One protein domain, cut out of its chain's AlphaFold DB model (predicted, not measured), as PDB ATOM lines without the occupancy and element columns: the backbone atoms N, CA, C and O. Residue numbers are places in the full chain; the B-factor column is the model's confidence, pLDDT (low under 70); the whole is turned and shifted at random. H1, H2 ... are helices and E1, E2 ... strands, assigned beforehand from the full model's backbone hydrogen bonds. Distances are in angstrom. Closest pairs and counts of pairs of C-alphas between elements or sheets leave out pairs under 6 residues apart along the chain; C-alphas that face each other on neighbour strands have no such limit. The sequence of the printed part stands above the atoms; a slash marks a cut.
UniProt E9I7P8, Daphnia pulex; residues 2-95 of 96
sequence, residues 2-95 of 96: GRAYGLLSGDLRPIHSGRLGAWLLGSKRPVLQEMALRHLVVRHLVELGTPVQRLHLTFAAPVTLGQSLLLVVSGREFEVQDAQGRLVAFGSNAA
ATOM      1  N   GLY A   2     212.870 161.255 126.835       86.25
ATOM      2  CA  GLY A   2     211.903 161.373 127.954       86.25
ATOM      3  C   GLY A   2     212.482 161.691 129.342       86.25
ATOM      4  O   GLY A   2     212.315 162.797 129.845       86.25
ATOM      5  N   ARG A   3     213.239 160.768 129.950       89.44
ATOM      6  CA  ARG A   3     213.846 161.001 131.278       89.44
ATOM      7  C   ARG A   3     214.886 162.130 131.295       89.44
ATOM      8  O   ARG A   3     214.895 162.923 132.225       89.44
ATOM      9  N   ALA A   4     215.743 162.208 130.277       90.75
ATOM     10  CA  ALA A   4     216.787 163.234 130.194       90.75
ATOM     11  C   ALA A   4     216.193 164.651 130.112       90.75
ATOM     12  O   ALA A   4     216.631 165.548 130.821       90.75
ATOM     13  N   TYR A   5     215.144 164.830 129.307       94.38
ATOM     14  CA  TYR A   5     214.406 166.085 129.217       94.38
ATOM     15  C   TYR A   5     213.658 166.393 130.516       94.38
ATOM     16  O   TYR A   5     213.632 167.541 130.945       94.38
ATOM     17  N   GLY A   6     213.087 165.380 131.172       93.81
ATOM     18  CA  GLY A   6     212.428 165.552 132.467       93.81
ATOM     19  C   GLY A   6     213.374 166.054 133.560       93.81
ATOM     20  O   GLY A   6     212.993 166.916 134.341       93.81
ATOM     21  N   LEU A   7     214.629 165.592 133.572       95.12
ATOM     22  CA  LEU A   7     215.652 166.095 134.500       95.12
ATOM     23  C   LEU A   7     216.023 167.563 134.240       95.12
ATOM     24  O   LEU A   7     216.317 168.282 135.186       95.12
ATOM     25  N   LEU A   8     216.001 168.007 132.979       95.00
ATOM     26  CA  LEU A   8     216.303 169.393 132.607       95.00
ATOM     27  C   LEU A   8     215.121 170.343 132.854       95.00
ATOM     28  O   LEU A   8     215.303 171.459 133.321       95.00
ATOM     29  N   SER A   9     213.913 169.911 132.492       95.06
ATOM     30  CA  SER A   9     212.699 170.740 132.500       95.06
ATOM     31  C   SER A   9     211.908 170.686 133.808       95.06
ATOM     32  O   SER A   9     211.016 171.504 134.007       95.06
ATOM     33  N   GLY A  10     212.181 169.701 134.666       95.19
ATOM     34  CA  GLY A  10     211.376 169.392 135.847       95.19
ATOM     35  C   GLY A  10     210.131 168.540 135.562       95.19
ATOM     36  O   GLY A  10     209.481 168.091 136.504       95.19
ATOM     37  N   ASP A  11     209.798 168.252 134.295       93.81
ATOM     38  CA  ASP A  11     208.662 167.391 133.943       93.81
ATOM     39  C   ASP A  11     209.024 165.899 134.042       93.81
ATOM     40  O   ASP A  11     209.435 165.246 133.073       93.81
ATOM     41  N   LEU A  12     208.860 165.362 135.249       92.12
ATOM     42  CA  LEU A  12     209.144 163.970 135.601       92.12
ATOM     43  C   LEU A  12     207.892 163.080 135.646       92.12
ATOM     44  O   LEU A  12     207.940 161.999 136.243       92.12
ATOM     45  N   ARG A  13     206.779 163.493 135.018       91.81
ATOM     46  CA  ARG A  13     205.538 162.699 135.024       91.81
ATOM     47  C   ARG A  13     205.811 161.244 134.578       91.81
ATOM     48  O   ARG A  13     206.535 161.031 133.598       91.81
ATOM     49  N   PRO A  14     205.219 160.226 135.244       89.19
ATOM     50  CA  PRO A  14     205.504 158.807 134.982       89.19
ATOM     51  C   PRO A  14     205.304 158.361 133.528       89.19
ATOM     52  O   PRO A  14     205.965 157.431 133.062       89.19
ATOM     53  N   ILE A  15     204.424 159.046 132.794       91.19
ATOM     54  CA  ILE A  15     204.116 158.759 131.390       91.19
ATOM     55  C   ILE A  15     205.321 158.962 130.449       91.19
ATOM     56  O   ILE A  15     205.362 158.370 129.370       91.19
ATOM     57  N   HIS A  16     206.331 159.740 130.862       90.56
ATOM     58  CA  HIS A  16     207.529 160.043 130.064       90.56
ATOM     59  C   HIS A  16     208.776 159.254 130.488       90.56
ATOM     60  O   HIS A  16     209.745 159.152 129.729       90.56
ATOM     61  N   SER A  17     208.797 158.736 131.718       82.00
ATOM     62  CA  SER A  17     210.030 158.318 132.398       82.00
ATOM     63  C   SER A  17     210.296 156.811 132.371       82.00
ATOM     64  O   SER A  17     211.450 156.405 132.517       82.00
ATOM     65  N   GLY A  18     209.288 155.970 132.109       84.00
ATOM     66  CA  GLY A  18     209.484 154.522 132.012       84.00
ATOM     67  C   GLY A  18     208.269 153.751 131.505       84.00
ATOM     68  O   GLY A  18     207.139 154.233 131.545       84.00
ATOM     69  N   ARG A  19     208.502 152.525 131.019       85.25
ATOM     70  CA  ARG A  19     207.453 151.664 130.438       85.25
ATOM     71  C   ARG A  19     206.337 151.346 131.435       85.25
ATOM     72  O   ARG A  19     205.180 151.322 131.040       85.25
ATOM     73  N   LEU A  20     206.685 151.143 132.707       86.00
ATOM     74  CA  LEU A  20     205.717 150.895 133.779       86.00
ATOM     75  C   LEU A  20     204.809 152.108 134.012       86.00
ATOM     76  O   LEU A  20     203.593 151.962 134.018       86.00
ATOM     77  N   GLY A  21     205.387 153.307 134.133       84.62
ATOM     78  CA  GLY A  21     204.620 154.541 134.325       84.62
ATOM     79  C   GLY A  21     203.712 154.859 133.137       84.62
ATOM     80  O   GLY A  21     202.558 155.226 133.325       84.62
ATOM     81  N   ALA A  22     204.197 154.635 131.914       87.69
ATOM     82  CA  ALA A  22     203.390 154.770 130.708       87.69
ATOM     83  C   ALA A  22     202.219 153.778 130.675       87.69
ATOM     84  O   ALA A  22     201.095 154.173 130.372       87.69
ATOM     85  N   TRP A  23     202.474 152.516 131.032       91.00
ATOM     86  CA  TRP A  23     201.458 151.465 131.038       91.00
ATOM     87  C   TRP A  23     200.356 151.724 132.069       91.00
ATOM     88  O   TRP A  23     199.181 151.618 131.729       91.00
ATOM     89  N   LEU A  24     200.722 152.147 133.285       89.88
ATOM     90  CA  LEU A  24     199.761 152.539 134.327       89.88
ATOM     91  C   LEU A  24     198.833 153.678 133.883       89.88
ATOM     92  O   LEU A  24     197.712 153.783 134.364       89.88
ATOM     93  N   LEU A  25     199.299 154.518 132.959       86.94
ATOM     94  CA  LEU A  25     198.577 155.679 132.443       86.94
ATOM     95  C   LEU A  25     197.981 155.430 131.046       86.94
ATOM     96  O   LEU A  25     197.672 156.373 130.325       86.94
ATOM     97  N   GLY A  26     197.823 154.161 130.651       86.31
ATOM     98  CA  GLY A  26     197.100 153.770 129.436       86.31
ATOM     99  C   GLY A  26     197.908 153.827 128.138       86.31
ATOM    100  O   GLY A  26     197.352 153.584 127.066       86.31
ATOM    101  N   SER A  27     199.216 154.089 128.195       85.25
ATOM    102  CA  SER A  27     200.086 154.088 127.014       85.25
ATOM    103  C   SER A  27     200.976 152.846 126.956       85.25
ATOM    104  O   SER A  27     201.623 152.457 127.925       85.25
ATOM    105  N   LYS A  28     201.093 152.225 125.776       85.50
ATOM    106  CA  LYS A  28     201.946 151.031 125.583       85.50
ATOM    107  C   LYS A  28     203.443 151.335 125.719       85.50
ATOM    108  O   LYS A  28     204.246 150.423 125.936       85.50
ATOM    109  N   ARG A  29     203.828 152.597 125.527       89.88
ATOM    110  CA  ARG A  29     205.209 153.086 125.539       89.88
ATOM    111  C   ARG A  29     205.249 154.503 126.120       89.88
ATOM    112  O   ARG A  29     204.254 155.219 126.009       89.88
ATOM    113  N   PRO A  30     206.381 154.924 126.709       92.69
ATOM    114  CA  PRO A  30     206.514 156.291 127.186       92.69
ATOM    115  C   PRO A  30     206.340 157.288 126.048       92.69
ATOM    116  O   PRO A  30     206.809 157.048 124.931       92.69
ATOM    117  N   VAL A  31     205.679 158.400 126.345       94.38
ATOM    118  CA  VAL A  31     205.424 159.468 125.378       94.38
ATOM    119  C   VAL A  31     206.432 160.597 125.563       94.38
ATOM    120  O   VAL A  31     206.927 160.830 126.668       94.38
ATOM    121  N   LEU A  32     206.770 161.285 124.482       95.25
ATOM    122  CA  LEU A  32     207.578 162.493 124.521       95.25
ATOM    123  C   LEU A  32     206.790 163.618 125.202       95.25
ATOM    124  O   LEU A  32     205.596 163.763 124.959       95.25
ATOM    125  N   GLN A  33     207.463 164.422 126.023       96.00
ATOM    126  CA  GLN A  33     206.882 165.647 126.560       96.00
ATOM    127  C   GLN A  33     206.523 166.613 125.431       96.00
ATOM    128  O   GLN A  33     207.320 166.855 124.521       96.00
ATOM    129  N   GLU A  34     205.371 167.255 125.541       95.25
ATOM    130  CA  GLU A  34     204.878 168.225 124.569       95.25
ATOM    131  C   GLU A  34     205.862 169.397 124.408       95.25
ATOM    132  O   GLU A  34     206.174 169.826 123.297       95.25
ATOM    133  N   MET A  35     206.448 169.871 125.513       96.31
ATOM    134  CA  MET A  35     207.462 170.933 125.472       96.31
ATOM    135  C   MET A  35     208.790 170.472 124.871       96.31
ATOM    136  O   MET A  35     209.466 171.263 124.215       96.31
ATOM    137  N   ALA A  36     209.147 169.193 125.007       96.50
ATOM    138  CA  ALA A  36     210.302 168.653 124.297       96.50
ATOM    139  C   ALA A  36     210.053 168.653 122.785       96.50
ATOM    140  O   ALA A  36     210.923 169.080 122.028       96.50
ATOM    141  N   LEU A  37     208.855 168.243 122.347       97.19
ATOM    142  CA  LEU A  37     208.468 168.314 120.937       97.19
ATOM    143  C   LEU A  37     208.512 169.755 120.421       97.19
ATOM    144  O   LEU A  37     209.097 170.004 119.372       97.19
ATOM    145  N   ARG A  38     207.977 170.716 121.185       97.12
ATOM    146  CA  ARG A  38     208.045 172.143 120.843       97.12
ATOM    147  C   ARG A  38     209.482 172.608 120.599       97.12
ATOM    148  O   ARG A  38     209.740 173.266 119.596       97.12
ATOM    149  N   HIS A  39     210.419 172.261 121.481       96.00
ATOM    150  CA  HIS A  39     211.824 172.643 121.317       96.00
ATOM    151  C   HIS A  39     212.487 171.970 120.110       96.00
ATOM    152  O   HIS A  39     213.275 172.613 119.419       96.00
ATOM    153  N   LEU A  40     212.149 170.712 119.818       96.00
ATOM    154  CA  LEU A  40     212.631 170.026 118.615       96.00
ATOM    155  C   LEU A  40     212.109 170.690 117.336       96.00
ATOM    156  O   LEU A  40     212.882 170.881 116.403       96.00
ATOM    157  N   VAL A  41     210.837 171.101 117.315       96.75
ATOM    158  CA  VAL A  41     210.253 171.850 116.193       96.75
ATOM    159  C   VAL A  41     210.982 173.175 115.988       96.75
ATOM    160  O   VAL A  41     211.408 173.454 114.875       96.75
ATOM    161  N   VAL A  42     211.193 173.967 117.048       96.69
ATOM    162  CA  VAL A  42     211.951 175.232 116.947       96.69
ATOM    163  C   VAL A  42     213.345 174.983 116.389       96.69
ATOM    164  O   VAL A  42     213.760 175.668 115.458       96.69
ATOM    165  N   ARG A  43     214.057 173.992 116.935       95.62
ATOM    166  CA  ARG A  43     215.398 173.634 116.478       95.62
ATOM    167  C   ARG A  43     215.404 173.314 114.981       95.62
ATOM    168  O   ARG A  43     216.214 173.888 114.265       95.62
ATOM    169  N   HIS A  44     214.507 172.445 114.512       95.62
ATOM    170  CA  HIS A  44     214.453 172.081 113.095       95.62
ATOM    171  C   HIS A  44     214.023 173.242 112.194       95.62
ATOM    172  O   HIS A  44     214.582 173.392 111.115       95.62
ATOM    173  N   LEU A  45     213.089 174.099 112.620       94.56
ATOM    174  CA  LEU A  45     212.737 175.304 111.858       94.56
ATOM    175  C   LEU A  45     213.958 176.219 111.674       94.56
ATOM    176  O   LEU A  45     214.213 176.685 110.565       94.56
ATOM    177  N   VAL A  46     214.751 176.418 112.731       94.12
ATOM    178  CA  VAL A  46     215.991 177.205 112.667       94.12
ATOM    179  C   VAL A  46     217.049 176.524 111.791       94.12
ATOM    180  O   VAL A  46     217.683 177.197 110.984       94.12
ATOM    181  N   GLU A  47     217.214 175.202 111.895       94.56
ATOM    182  CA  GLU A  47     218.122 174.420 111.035       94.56
ATOM    183  C   GLU A  47     217.721 174.497 109.547       94.56
ATOM    184  O   GLU A  47     218.592 174.484 108.680       94.56
ATOM    185  N   LEU A  48     216.428 174.655 109.245       92.50
ATOM    186  CA  LEU A  48     215.897 174.902 107.895       92.50
ATOM    187  C   LEU A  48     216.024 176.371 107.441       92.50
ATOM    188  O   LEU A  48     215.532 176.726 106.372       92.50
ATOM    189  N   GLY A  49     216.648 177.243 108.239       90.69
ATOM    190  CA  GLY A  49     216.813 178.665 107.920       90.69
ATOM    191  C   GLY A  49     215.553 179.508 108.139       90.69
ATOM    192  O   GLY A  49     215.491 180.646 107.677       90.69
ATOM    193  N   THR A  50     214.549 178.979 108.843       87.12
ATOM    194  CA  THR A  50     213.324 179.714 109.178       87.12
ATOM    195  C   THR A  50     213.501 180.433 110.519       87.12
ATOM    196  O   THR A  50     213.579 179.770 111.559       87.12
ATOM    197  N   PRO A  51     213.562 181.777 110.559       84.81
ATOM    198  CA  PRO A  51     213.672 182.505 111.817       84.81
ATOM    199  C   PRO A  51     212.372 182.376 112.621       84.81
ATOM    200  O   PRO A  51     211.295 182.735 112.148       84.81
ATOM    201  N   VAL A  52     212.471 181.900 113.863       90.69
ATOM    202  CA  VAL A  52     211.316 181.725 114.756       90.69
ATOM    203  C   VAL A  52     211.349 182.788 115.849       90.69
ATOM    204  O   VAL A  52     212.143 182.689 116.780       90.69
ATOM    205  N   GLN A  53     210.473 183.793 115.765       91.69
ATOM    206  CA  GLN A  53     210.303 184.787 116.837       91.69
ATOM    207  C   GLN A  53     209.040 184.529 117.657       91.69
ATOM    208  O   GLN A  53     209.043 184.634 118.883       91.69
ATOM    209  N   ARG A  54     207.957 184.129 116.984       93.81
ATOM    210  CA  ARG A  54     206.736 183.624 117.613       93.81
ATOM    211  C   ARG A  54     206.424 182.244 117.064       93.81
ATOM    212  O   ARG A  54     206.515 182.027 115.860       93.81
ATOM    213  N   LEU A  55     206.028 181.340 117.953       95.75
ATOM    214  CA  LEU A  55     205.598 179.994 117.599       95.75
ATOM    215  C   LEU A  55     204.213 179.728 118.180       95.75
ATOM    216  O   LEU A  55     204.038 179.767 119.402       95.75
ATOM    217  N   HIS A  56     203.276 179.391 117.304       96.81
ATOM    218  CA  HIS A  56     202.026 178.739 117.660       96.81
ATOM    219  C   HIS A  56     202.144 177.263 117.301       96.81
ATOM    220  O   HIS A  56     202.557 176.924 116.198       96.81
ATOM    221  N   LEU A  57     201.823 176.389 118.251       97.56
ATOM    222  CA  LEU A  57     201.910 174.943 118.091       97.56
ATOM    223  C   LEU A  57     200.726 174.302 118.811       97.56
ATOM    224  O   LEU A  57     200.546 174.518 120.010       97.56
ATOM    225  N   THR A  58     199.966 173.496 118.083       98.31
ATOM    226  CA  THR A  58     198.878 172.672 118.603       98.31
ATOM    227  C   THR A  58     199.299 171.211 118.562       98.31
ATOM    228  O   THR A  58     199.780 170.723 117.540       98.31
ATOM    229  N   PHE A  59     199.109 170.501 119.673       97.69
ATOM    230  CA  PHE A  59     199.376 169.067 119.773       97.69
ATOM    231  C   PHE A  59     198.109 168.288 119.418       97.69
ATOM    232  O   PHE A  59     197.095 168.419 120.100       97.69
ATOM    233  N   ALA A  60     198.164 167.497 118.350       97.38
ATOM    234  CA  ALA A  60     197.034 166.712 117.858       97.38
ATOM    235  C   ALA A  60     197.037 165.277 118.406       97.38
ATOM    236  O   ALA A  60     195.975 164.705 118.644       97.38
ATOM    237  N   ALA A  61     198.219 164.690 118.622       95.31
ATOM    238  CA  ALA A  61     198.361 163.324 119.118       95.31
ATOM    239  C   ALA A  61     199.663 163.129 119.919       95.31
ATOM    240  O   ALA A  61     200.649 163.834 119.685       95.31
ATOM    241  N   PRO A  62     199.706 162.158 120.854       93.69
ATOM    242  CA  PRO A  62     200.914 161.858 121.609       93.69
ATOM    243  C   PRO A  62     202.002 161.252 120.715       93.69
ATOM    244  O   PRO A  62     201.749 160.357 119.907       93.69
ATOM    245  N   VAL A  63     203.245 161.680 120.928       95.06
ATOM    246  CA  VAL A  63     204.427 161.121 120.260       95.06
ATOM    247  C   VAL A  63     205.039 160.044 121.140       95.06
ATOM    248  O   VAL A  63     205.380 160.296 122.293       95.06
ATOM    249  N   THR A  64     205.244 158.845 120.605       93.69
ATOM    250  CA  THR A  64     205.908 157.772 121.350       93.69
ATOM    251  C   THR A  64     207.428 157.949 121.327       93.69
ATOM    252  O   THR A  64     208.010 158.261 120.290       93.69
ATOM    253  N   LEU A  65     208.116 157.700 122.446       92.25
ATOM    254  CA  LEU A  65     209.580 157.734 122.461       92.25
ATOM    255  C   LEU A  65     210.182 156.681 121.515       92.25
ATOM    256  O   LEU A  65     209.787 155.514 121.527       92.25
ATOM    257  N   GLY A  66     211.184 157.102 120.737       89.44
ATOM    258  CA  GLY A  66     211.866 156.269 119.738       89.44
ATOM    259  C   GLY A  66     211.185 156.245 118.365       89.44
ATOM    260  O   GLY A  66     211.651 155.544 117.476       89.44
ATOM    261  N   GLN A  67     210.092 156.987 118.191       91.94
ATOM    262  CA  GLN A  67     209.428 157.176 116.905       91.94
ATOM    263  C   GLN A  67     210.157 158.235 116.065       91.94
ATOM    264  O   GLN A  67     210.598 159.252 116.602       91.94
ATOM    265  N   SER A  68     210.251 158.007 114.754       94.50
ATOM    266  CA  SER A  68     210.688 159.027 113.794       94.50
ATOM    267  C   SER A  68     209.531 159.960 113.457       94.50
ATOM    268  O   SER A  68     208.404 159.502 113.254       94.50
ATOM    269  N   LEU A  69     209.831 161.255 113.382       96.94
ATOM    270  CA  LEU A  69     208.889 162.301 113.001       96.94
ATOM    271  C   LEU A  69     209.390 163.019 111.751       96.94
ATOM    272  O   LEU A  69     210.598 163.167 111.566       96.94
ATOM    273  N   LEU A  70     208.454 163.490 110.937       97.25
ATOM    274  CA  LEU A  70     208.699 164.345 109.786       97.25
ATOM    275  C   LEU A  70     208.146 165.741 110.081       97.25
ATOM    276  O   LEU A  70     206.984 165.868 110.458       97.25
ATOM    277  N   LEU A  71     208.970 166.775 109.902       97.25
ATOM    278  CA  LEU A  71     208.534 168.171 109.923       97.25
ATOM    279  C   LEU A  71     208.347 168.641 108.477       97.25
ATOM    280  O   LEU A  71     209.317 168.734 107.728       97.25
ATOM    281  N   VAL A  72     207.108 168.938 108.100       96.00
ATOM    282  CA  VAL A  72     206.747 169.513 106.800       96.00
ATOM    283  C   VAL A  72     206.548 171.009 106.990       96.00
ATOM    284  O   VAL A  72     205.840 171.419 107.906       96.00
ATOM    285  N   VAL A  73     207.167 171.829 106.142       94.88
ATOM    286  CA  VAL A  73     207.104 173.294 106.240       94.88
ATOM    287  C   VAL A  73     206.626 173.870 104.914       94.88
ATOM    288  O   VAL A  73     207.157 173.524 103.860       94.88
ATOM    289  N   SER A  74     205.640 174.764 104.975       93.38
ATOM    290  CA  SER A  74     205.115 175.504 103.829       93.38
ATOM    291  C   SER A  74     204.974 176.978 104.196       93.38
ATOM    292  O   SER A  74     204.053 177.394 104.902       93.38
ATOM    293  N   GLY A  75     205.940 177.791 103.761       91.25
ATOM    294  CA  GLY A  75     206.010 179.201 104.138       91.25
ATOM    295  C   GLY A  75     206.123 179.380 105.656       91.25
ATOM    296  O   GLY A  75     207.154 179.075 106.249       91.25
ATOM    297  N   ARG A  76     205.062 179.905 106.280       91.81
ATOM    298  CA  ARG A  76     204.985 180.146 107.734       91.81
ATOM    299  C   ARG A  76     204.264 179.045 108.502       91.81
ATOM    300  O   ARG A  76     204.246 179.081 109.730       91.81
ATOM    301  N   GLU A  77     203.669 178.094 107.802       95.88
ATOM    302  CA  GLU A  77     202.922 176.992 108.391       95.88
ATOM    303  C   GLU A  77     203.776 175.732 108.406       95.88
ATOM    304  O   GLU A  77     204.675 175.547 107.580       95.88
ATOM    305  N   PHE A  78     203.512 174.867 109.376       96.81
ATOM    306  CA  PHE A  78     204.198 173.594 109.469       96.81
ATOM    307  C   PHE A  78     203.311 172.513 110.082       96.81
ATOM    308  O   PHE A  78     202.417 172.774 110.893       96.81
ATOM    309  N   GLU A  79     203.643 171.277 109.741       98.12
ATOM    310  CA  GLU A  79     203.058 170.067 110.294       98.12
ATOM    311  C   GLU A  79     204.154 169.137 110.793       98.12
ATOM    312  O   GLU A  79     205.232 169.032 110.212       98.12
ATOM    313  N   VAL A  80     203.853 168.422 111.866       98.25
ATOM    314  CA  VAL A  80     204.659 167.320 112.365       98.25
ATOM    315  C   VAL A  80     203.847 166.052 112.180       98.25
ATOM    316  O   VAL A  80     202.738 165.936 112.707       98.25
ATOM    317  N   GLN A  81     204.413 165.104 111.450       98.19
ATOM    318  CA  GLN A  81     203.788 163.830 111.128       98.19
ATOM    319  C   GLN A  81     204.632 162.676 111.663       98.19
ATOM    320  O   GLN A  81     205.849 162.796 111.822       98.19
ATOM    321  N   ASP A  82     203.996 161.545 111.948       96.12
ATOM    322  CA  ASP A  82     204.724 160.313 112.212       96.12
ATOM    323  C   ASP A  82     205.104 159.541 110.939       96.12
ATOM    324  O   ASP A  82     204.749 159.911 109.824       96.12
ATOM    325  N   ALA A  83     205.824 158.430 111.110       93.12
ATOM    326  CA  ALA A  83     206.216 157.534 110.022       93.12
ATOM    327  C   ALA A  83     205.037 156.935 109.221       93.12
ATOM    328  O   ALA A  83     205.266 156.356 108.163       93.12
ATOM    329  N   GLN A  84     203.799 157.028 109.716       94.12
ATOM    330  CA  GLN A  84     202.584 156.599 109.019       94.12
ATOM    331  C   GLN A  84     201.846 157.780 108.362       94.12
ATOM    332  O   GLN A  84     200.747 157.590 107.845       94.12
ATOM    333  N   GLY A  85     202.414 158.988 108.395       94.25
ATOM    334  CA  GLY A  85     201.785 160.208 107.889       94.25
ATOM    335  C   GLY A  85     200.678 160.749 108.794       94.25
ATOM    336  O   GLY A  85     199.909 161.610 108.375       94.25
ATOM    337  N   ARG A  86     200.547 160.260 110.035       96.31
ATOM    338  CA  ARG A  86     199.530 160.774 110.963       96.31
ATOM    339  C   ARG A  86     200.007 162.078 111.578       96.31
ATOM    340  O   ARG A  86     201.131 162.156 112.074       96.31
ATOM    341  N   LEU A  87     199.123 163.070 111.601       97.88
ATOM    342  CA  LEU A  87     199.389 164.368 112.207       97.88
ATOM    343  C   LEU A  87     199.555 164.234 113.727       97.88
ATOM    344  O   LEU A  87     198.659 163.750 114.419       97.88
ATOM    345  N   VAL A  88     200.693 164.690 114.251       97.94
ATOM    346  CA  VAL A  88     200.973 164.722 115.697       97.94
ATOM    347  C   VAL A  88     200.987 166.138 116.258       97.94
ATOM    348  O   VAL A  88     200.567 166.348 117.396       97.94
ATOM    349  N   ALA A  89     201.410 167.124 115.469       98.38
ATOM    350  CA  ALA A  89     201.320 168.534 115.823       98.38
ATOM    351  C   ALA A  89     201.271 169.397 114.561       98.38
ATOM    352  O   ALA A  89     201.713 168.970 113.501       98.38
ATOM    353  N   PHE A  90     200.763 170.615 114.676       98.31
ATOM    354  CA  PHE A  90     200.753 171.590 113.587       98.31
ATOM    355  C   PHE A  90     200.809 173.002 114.148       98.31
ATOM    356  O   PHE A  90     200.568 173.219 115.340       98.31
ATOM    357  N   GLY A  91     201.118 173.970 113.299       97.38
ATOM    358  CA  GLY A  91     201.086 175.358 113.713       97.38
ATOM    359  C   GLY A  91     201.721 176.306 112.720       97.38
ATOM    360  O   GLY A  91     201.855 176.012 111.534       97.38
ATOM    361  N   SER A  92     202.105 177.470 113.234       96.19
ATOM    362  CA  SER A  92     202.713 178.526 112.442       96.19
ATOM    363  C   SER A  92     203.816 179.249 113.203       96.19
ATOM    364  O   SER A  92     203.830 179.319 114.440       96.19
ATOM    365  N   ASN A  93     204.769 179.782 112.444       91.88
ATOM    366  CA  ASN A  93     205.777 180.706 112.937       91.88
ATOM    367  C   ASN A  93     205.532 182.112 112.366       91.88
ATOM    368  O   ASN A  93     204.981 182.278 111.278       91.88
ATOM    369  N   ALA A  94     205.929 183.138 113.115       82.12
ATOM    370  CA  ALA A  94     205.943 184.510 112.625       82.12
ATOM    371  C   ALA A  94     207.296 185.170 112.906       82.12
ATOM    372  O   ALA A  94     207.895 184.953 113.968       82.12
ATOM    373  N   ALA A  95     207.731 185.994 111.954       69.38
ATOM    374  CA  ALA A  95     208.718 187.049 112.163       69.38
ATOM    375  C   ALA A  95     207.986 188.332 112.602       69.38
ATOM    376  O   ALA A  95     206.819 188.503 112.233       69.38
TER     377      ALA A  95
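What this domain is: This is residues 2 to 95 of the 96 residues of a protein of Daphnia pulex (UniProt E9I7P8). A twisted, curled sheet of four strands has one long helix, H4, packed over one of its faces, and no named helix covers the other face. Three short helices, H1, H2 and H3, make a small head beyond one end of this two-layer body, and the longest axis runs from that head to the far end of the sheet. The printed part has 94 residues, with four named helices and then four named strands along it; the sheet's order is E1, E4, E3, E2, all antiparallel, and the class is mixed, helices and strands. The whole is compact, with a radius of gyration of the C-alphas of 13.9 A and spans of 41 by 29 by 18 A.

How they stand to each other: Start at H1, residues 2 to 9, and go on to H2, residues 14 to 17; they touch, and their closest C-alphas, those of Arg 3 and Ser 17, are 4.8 A apart. H2 and H3, residues 19 to 24, touch only at the corner, closest at the C-alphas of Ile 15 and Ala 22, 4.1 A. Next comes H4, residues 34 to 47, close to H1 but not clearly touching it: the C-alphas of Tyr 5 and Ala 36 are 6.9 A apart, and the lines are about perpendicular at 84 degrees. Look then at the strands E1, residues 54 to 59, E2, residues 69 to 74, E3, residues 77 to 82, and E4, residues 87 to 94. They make a Greek key, in which E2, E3 and E4 form a meander, each strand the antiparallel neighbour of the one before, and E1 is the antiparallel neighbour of E4. Across E1 and E4, find N 58 and O 90 within hydrogen-bond range at 2.8 A; across the hairpin E2 and E3, N 72 and O 79 at 2.8 A; across the hairpin E3 and E4, N 80 and O 89 at 2.7 A. H4 is on the sheet, and its closest C-alphas to E1 are Arg 38 and Leu 57, 7.3 A. H1, H2 and H3 are not on it. In H1, H3 and H4 every O i to N i+4 pair is within hydrogen-bond range; H2 is too short for such a pair.

Where its parts are: Find C-alpha 2 at (211.903, 161.373, 127.954), where H1 begins. H4 runs 19.9 A from C-alpha 34 at (204.878, 168.225, 124.569). E1 and E2 each measure 16.5 A, E3 17.2 A, and E4 21.2 A, ending at C-alpha 94 at (205.943, 184.510, 112.625).

The domain as a whole: The two C-alphas farthest apart, those of Leu 20 and Ala 95, are 42.2 A apart. The printed part has no cut and no long link. Mean pLDDT of the printed part is 93.0, and residue 95 is under 70.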